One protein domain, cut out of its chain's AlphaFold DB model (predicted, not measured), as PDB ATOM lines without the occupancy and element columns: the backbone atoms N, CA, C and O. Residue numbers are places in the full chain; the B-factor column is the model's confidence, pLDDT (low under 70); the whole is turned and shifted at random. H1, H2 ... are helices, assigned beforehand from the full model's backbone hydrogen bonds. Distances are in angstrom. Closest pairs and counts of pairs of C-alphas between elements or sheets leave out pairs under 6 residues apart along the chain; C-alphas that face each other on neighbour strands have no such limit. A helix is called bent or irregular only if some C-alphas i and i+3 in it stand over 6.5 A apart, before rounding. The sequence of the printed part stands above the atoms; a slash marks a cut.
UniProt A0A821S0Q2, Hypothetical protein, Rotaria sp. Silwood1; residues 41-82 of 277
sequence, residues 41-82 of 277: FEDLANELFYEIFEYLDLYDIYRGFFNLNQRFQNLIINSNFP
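This is residues 41 to 82 of the 277 residues of the protein "Hypothetical protein" of Rotaria sp. Silwood1 (UniProt A0A821S0Q2). Three short helices surround a small core: H2 and H3 lie side by side as a helical hairpin, and H1 crosses slantwise over one side of that pair, beginning near H3 and ending near H2. The three centres make a triangle, and the hairpin is better formed than the contact of H1, which is near both other helices but touches neither. The printed part has 42 residues, with three named helices in the order H1, H2, H3, no named strand, and the class all helix. It is compact, with a radius of gyration of the C-alphas of 9.2 A, and rounded, spanning 21 by 18 by 18 A along its three main axes.

Start at H1, residues 46 to 54, the longest helix by residues. Look from its Phe 53 to Ile 61 of H2, residues 58 to 65: these are the closest C-alphas of the two helices, 6.7 A apart. H1 and H2 are close but not clearly touching, and they run opposite ways at a steep tilt of 44 degrees. Then look from Asn 46 to Leu 75 of H3, residues 70 to 77, where the closest C-alphas of H1 and H3 are 7.6 A apart. These two are also close but not clearly touching, and they run the same way at a steep tilt of 45 degrees. H2 and H3 touch, and their closest C-alphas, those of Phe 65 and Phe 72, are 6.0 A apart. They form a helical hairpin, running opposite ways at a shallow tilt of 1 degree, with their centres 11.1 A apart. In H1, H2 and H3 every O i to N i+4 pair is within hydrogen-bond range.

Find C-alpha 46 at (-10.124, 13.273, 25.064); from there H1 runs 12.7 A to C-alpha 54 at (0.724, 6.627, 25.133). H2 runs from Leu 58 to Phe 65, 10.4 A from first to last C-alpha. H3 runs from Gln 70 to Ile 77, also 10.4 A, and its last C-alpha is at (-3.627, 16.342, 13.741). No helix is bent.

The C-alphas of Asp 43 and Tyr 59 are the two farthest apart, at 22.9 A. From the first printed C-alpha, that of Phe 41, to the last, that of Pro 82, the distance is 22.5 A. The printed part has no cut, and the links H1 to H2, of 3 residues, and H2 to H3, of 4 residues, are both tight. The mean pLDDT of the printed part is 91.4, and no printed residue is under 70.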
ATOM      1  N   PHE A  41     -17.840   4.038  22.594       85.88
ATOM      2  CA  PHE A  41     -16.415   4.261  22.800       85.88
ATOM      3  C   PHE A  41     -16.038   5.709  22.447       85.88
ATOM      4  O   PHE A  41     -15.276   6.356  23.152       85.88
ATOM      5  N   GLU A  42     -16.675   6.262  21.418       87.56
ATOM      6  CA  GLU A  42     -16.510   7.630  20.942       87.56
ATOM      7  C   GLU A  42     -17.062   8.704  21.891       87.56
ATOM      8  O   GLU A  42     -16.818   9.883  21.643       87.56
ATOM      9  N   ASP A  43     -17.766   8.330  22.963       88.50
ATOM     10  CA  ASP A  43     -18.256   9.261  23.989       88.50
ATOM     11  C   ASP A  43     -17.231   9.470  25.123       88.50
ATOM     12  O   ASP A  43     -17.410  10.353  25.960       88.50
ATOM     13  N   LEU A  44     -16.141   8.686  25.159       91.69
ATOM     14  CA  LEU A  44     -15.059   8.850  26.139       91.69
ATOM     15  C   LEU A  44     -14.401  10.229  26.017       91.69
ATOM     16  O   LEU A  44     -14.362  10.798  24.928       91.69
ATOM     17  N   ALA A  45     -13.850  10.759  27.110       93.44
ATOM     18  CA  ALA A  45     -13.161  12.053  27.132       93.44
ATOM     19  C   ALA A  45     -11.841  12.029  26.327       93.44
ATOM     20  O   ALA A  45     -11.283  10.964  26.068       93.44
ATOM     21  N   ASN A  46     -11.347  13.192  25.883       93.44
ATOM     22  CA  ASN A  46     -10.124  13.273  25.064       93.44
ATOM     23  C   ASN A  46      -8.892  12.771  25.830       93.44
ATOM     24  O   ASN A  46      -8.009  12.150  25.253       93.44
ATOM     25  N   GLU A  47      -8.871  13.028  27.131       93.69
ATOM     26  CA  GLU A  47      -7.830  12.664  28.083       93.69
ATOM     27  C   GLU A  47      -7.616  11.148  28.099       93.69
ATOM     28  O   GLU A  47      -6.489  10.689  27.957       93.69
ATOM     29  N   LEU A  48      -8.707  10.373  28.121       94.00
ATOM     30  CA  LEU A  48      -8.647   8.909  28.070       94.00
ATOM     31  C   LEU A  48      -8.067   8.400  26.746       94.00
ATOM     32  O   LEU A  48      -7.381   7.383  26.718       94.00
ATOM     33  N   PHE A  49      -8.311   9.100  25.636       94.00
ATOM     34  CA  PHE A  49      -7.687   8.739  24.363       94.00
ATOM     35  C   PHE A  49      -6.201   9.050  24.337       94.00
ATOM     36  O   PHE A  49      -5.450   8.254  23.785       94.00
ATOM     37  N   TYR A  50      -5.765  10.157  24.940       93.62
ATOM     38  CA  TYR A  50      -4.338  10.433  25.073       93.62
ATOM     39  C   TYR A  50      -3.645   9.380  25.939       93.62
ATOM     40  O   TYR A  50      -2.607   8.880  25.523       93.62
ATOM     41  N   GLU A  51      -4.262   8.949  27.045       92.12
ATOM     42  CA  GLU A  51      -3.753   7.828  27.850       92.12
ATOM     43  C   GLU A  51      -3.635   6.539  27.025       92.12
ATOM     44  O   GLU A  51      -2.618   5.858  27.087       92.12
ATOM     45  N   ILE A  52      -4.630   6.210  26.192       92.44
ATOM     46  CA  ILE A  52      -4.544   5.057  25.279       92.44
ATOM     47  C   ILE A  52      -3.413   5.248  24.257       92.44
ATOM     48  O   ILE A  52      -2.669   4.309  23.973       92.44
ATOM     49  N   PHE A  53      -3.280   6.451  23.694       93.12
ATOM     50  CA  PHE A  53      -2.274   6.768  22.681       93.12
ATOM     51  C   PHE A  53      -0.842   6.678  23.219       93.12
ATOM     52  O   PHE A  53       0.054   6.392  22.431       93.12
ATOM     53  N   GLU A  54      -0.607   6.828  24.528       90.44
ATOM     54  CA  GLU A  54       0.724   6.627  25.133       90.44
ATOM     55  C   GLU A  54       1.255   5.200  24.929       90.44
ATOM     56  O   GLU A  54       2.463   4.992  24.807       90.44
ATOM     57  N   TYR A  55       0.361   4.213  24.825       91.38
ATOM     58  CA  TYR A  55       0.723   2.808  24.618       91.38
ATOM     59  C   TYR A  55       0.846   2.414  23.142       91.38
ATOM     60  O   TYR A  55       1.219   1.279  22.843       91.38
ATOM     61  N   LEU A  56       0.524   3.320  22.216       92.31
ATOM     62  CA  LEU A  56       0.486   3.052  20.780       92.31
ATOM     63  C   LEU A  56       1.542   3.873  20.045       92.31
ATOM     64  O   LEU A  56       1.953   4.945  20.492       92.31
ATOM     65  N   ASP A  57       1.988   3.380  18.893       91.50
ATOM     66  CA  ASP A  57       2.786   4.202  17.992       91.50
ATOM     67  C   ASP A  57       1.904   5.074  17.090       91.50
ATOM     68  O   ASP A  57       0.702   4.851  16.915       91.50
ATOM     69  N   LEU A  58       2.512   6.106  16.506       92.31
ATOM     70  CA  LEU A  58       1.800   7.044  15.647       92.31
ATOM     71  C   LEU A  58       1.140   6.355  14.445       92.31
ATOM     72  O   LEU A  58       0.085   6.795  13.990       92.31
ATOM     73  N   TYR A  59       1.739   5.285  13.920       90.44
ATOM     74  CA  TYR A  59       1.174   4.557  12.795       90.44
ATOM     75  C   TYR A  59      -0.129   3.851  13.192       90.44
ATOM     76  O   TYR A  59      -1.127   3.966  12.474       90.44
ATOM     77  N   ASP A  60      -0.143   3.185  14.342       91.69
ATOM     78  CA  ASP A  60      -1.308   2.493  14.883       91.69
ATOM     79  C   ASP A  60      -2.420   3.469  15.268       91.69
ATOM     80  O   ASP A  60      -3.587   3.224  14.948       91.69
ATOM     81  N   ILE A  61      -2.069   4.621  15.849       93.56
ATOM     82  CA  ILE A  61      -3.023   5.697  16.147       93.56
ATOM     83  C   ILE A  61      -3.700   6.176  14.858       93.56
ATOM     84  O   ILE A  61      -4.930   6.208  14.765       93.56
ATOM     85  N   TYR A  62      -2.915   6.505  13.829       92.44
ATOM     86  CA  TYR A  62      -3.470   6.943  12.549       92.44
ATOM     87  C   TYR A  62      -4.344   5.861  11.914       92.44
ATOM     88  O   TYR A  62      -5.451   6.140  11.458       92.44
ATOM     89  N   ARG A  63      -3.883   4.609  11.890       91.38
ATOM     90  CA  ARG A  63      -4.624   3.515  11.259       91.38
ATOM     91  C   ARG A  63      -5.924   3.188  11.998       91.38
ATOM     92  O   ARG A  63      -6.924   2.909  11.342       91.38
ATOM     93  N   GLY A  64      -5.896   3.186  13.327       92.56
ATOM     94  CA  GLY A  64      -7.022   2.787  14.166       92.56
ATOM     95  C   GLY A  64      -8.069   3.882  14.352       92.56
ATOM     96  O   GLY A  64      -9.258   3.579  14.376       92.56
ATOM     97  N   PHE A  65      -7.646   5.147  14.455       93.81
ATOM     98  CA  PHE A  65      -8.516   6.221  14.947       93.81
ATOM     99  C   PHE A  65      -8.804   7.324  13.921       93.81
ATOM    100  O   PHE A  65      -9.857   7.956  13.990       93.81
ATOM    101  N   PHE A  66      -7.931   7.552  12.934       92.06
ATOM    102  CA  PHE A  66      -8.036   8.720  12.046       92.06
ATOM    103  C   PHE A  66      -9.326   8.763  11.217       92.06
ATOM    104  O   PHE A  66      -9.894   9.829  11.006       92.06
ATOM    105  N   ASN A  67      -9.824   7.613  10.766       91.31
ATOM    106  CA  ASN A  67     -11.021   7.548   9.922       91.31
ATOM    107  C   ASN A  67     -12.321   7.307  10.707       91.31
ATOM    108  O   ASN A  67     -13.355   7.085  10.086       91.31
ATOM    109  N   LEU A  68     -12.291   7.342  12.045       91.69
ATOM    110  CA  LEU A  68     -13.488   7.099  12.855       91.69
ATOM    111  C   LEU A  68     -14.481   8.265  12.770       91.69
ATOM    112  O   LEU A  68     -15.655   8.057  12.478       91.69
ATOM    113  N   ASN A  69     -14.024   9.494  13.030       92.19
ATOM    114  CA  ASN A  69     -14.819  10.718  12.901       92.19
ATOM    115  C   ASN A  69     -13.925  11.975  12.975       92.19
ATOM    116  O   ASN A  69     -12.734  11.901  13.288       92.19
ATOM    117  N   GLN A  70     -14.520  13.148  12.739       93.69
ATOM    118  CA  GLN A  70     -13.820  14.439  12.762       93.69
ATOM    119  C   GLN A  70     -13.139  14.738  14.106       93.69
ATOM    120  O   GLN A  70     -12.081  15.367  14.139       93.69
ATOM    121  N   ARG A  71     -13.726  14.289  15.223       94.44
ATOM    122  CA  ARG A  71     -13.138  14.491  16.551       94.44
ATOM    123  C   ARG A  71     -11.789  13.779  16.648       94.44
ATOM    124  O   ARG A  71     -10.823  14.411  17.063       94.44
ATOM    125  N   PHE A  72     -11.688  12.523  16.214       94.06
ATOM    126  CA  PHE A  72     -10.409  11.802  16.212       94.06
ATOM    127  C   PHE A  72      -9.394  12.377  15.229       94.06
ATOM    128  O   PHE A  72      -8.218  12.477  15.568       94.06
ATOM    129  N   GLN A  73      -9.829  12.832  14.052       93.12
ATOM    130  CA  GLN A  73      -8.935  13.546  13.131       93.12
ATOM    131  C   GLN A  73      -8.313  14.769  13.806       93.12
ATOM    132  O   GLN A  73      -7.097  14.959  13.749       93.12
ATOM    133  N   ASN A  74      -9.128  15.554  14.515       91.62
ATOM    134  CA  ASN A  74      -8.660  16.718  15.257       91.62
ATOM    135  C   ASN A  74      -7.729  16.327  16.415       91.62
ATOM    136  O   ASN A  74      -6.712  16.990  16.606       91.62
ATOM    137  N   LEU A  75      -8.026  15.250  17.150       92.12
ATOM    138  CA  LEU A  75      -7.154  14.738  18.217       92.12
ATOM    139  C   LEU A  75      -5.778  14.324  17.702       92.12
ATOM    140  O   LEU A  75      -4.775  14.514  18.383       92.12
ATOM    141  N   ILE A  76      -5.707  13.768  16.497       91.62
ATOM    142  CA  ILE A  76      -4.451  13.276  15.939       91.62
ATOM    143  C   ILE A  76      -3.652  14.422  15.308       91.62
ATOM    144  O   ILE A  76      -2.456  14.545  15.574       91.62
ATOM    145  N   ILE A  77      -4.298  15.275  14.504       88.25
ATOM    146  CA  ILE A  77      -3.627  16.342  13.741       88.25
ATOM    147  C   ILE A  77      -3.306  17.556  14.620       88.25
ATOM    148  O   ILE A  77      -2.197  18.077  14.547       88.25
ATOM    149  N   ASN A  78      -4.258  18.008  15.442       85.81
ATOM    150  CA  ASN A  78      -4.178  19.309  16.119       85.81
ATOM    151  C   ASN A  78      -3.699  19.218  17.573       85.81
ATOM    152  O   ASN A  78      -3.642  20.237  18.260       85.81
ATOM    153  N   SER A  79      -3.382  18.021  18.072       86.00
ATOM    154  CA  SER A  79      -2.820  17.872  19.413       86.00
ATOM    155  C   SER A  79      -1.321  18.155  19.431       86.00
ATOM    156  O   SER A  79      -0.613  17.951  18.447       86.00
ATOM    157  N   ASN A  80      -0.824  18.560  20.598       85.69
ATOM    158  CA  ASN A  80       0.608  18.593  20.907       85.69
ATOM    159  C   ASN A  80       1.063  17.295  21.592       85.69
ATOM    160  O   ASN A  80       2.094  17.278  22.259       85.69
ATOM    161  N   PHE A  81       0.277  16.222  21.461       87.50
ATOM    162  CA  PHE A  81       0.566  14.956  22.111       87.50
ATOM    163  C   PHE A  81       1.902  14.387  21.589       87.50
ATOM    164  O   PHE A  81       2.076  14.314  20.358       87.50
ATOM    165  N   PRO A  82       2.850  14.033  22.482       89.94
ATOM    166  CA  PRO A  82       4.128  13.446  22.097       89.94
ATOM    167  C   PRO A  82       3.925  12.105  21.405       89.94
ATOM    168  O   PRO A  82       3.210  11.241  21.897       89.94
TER     169      PRO A  82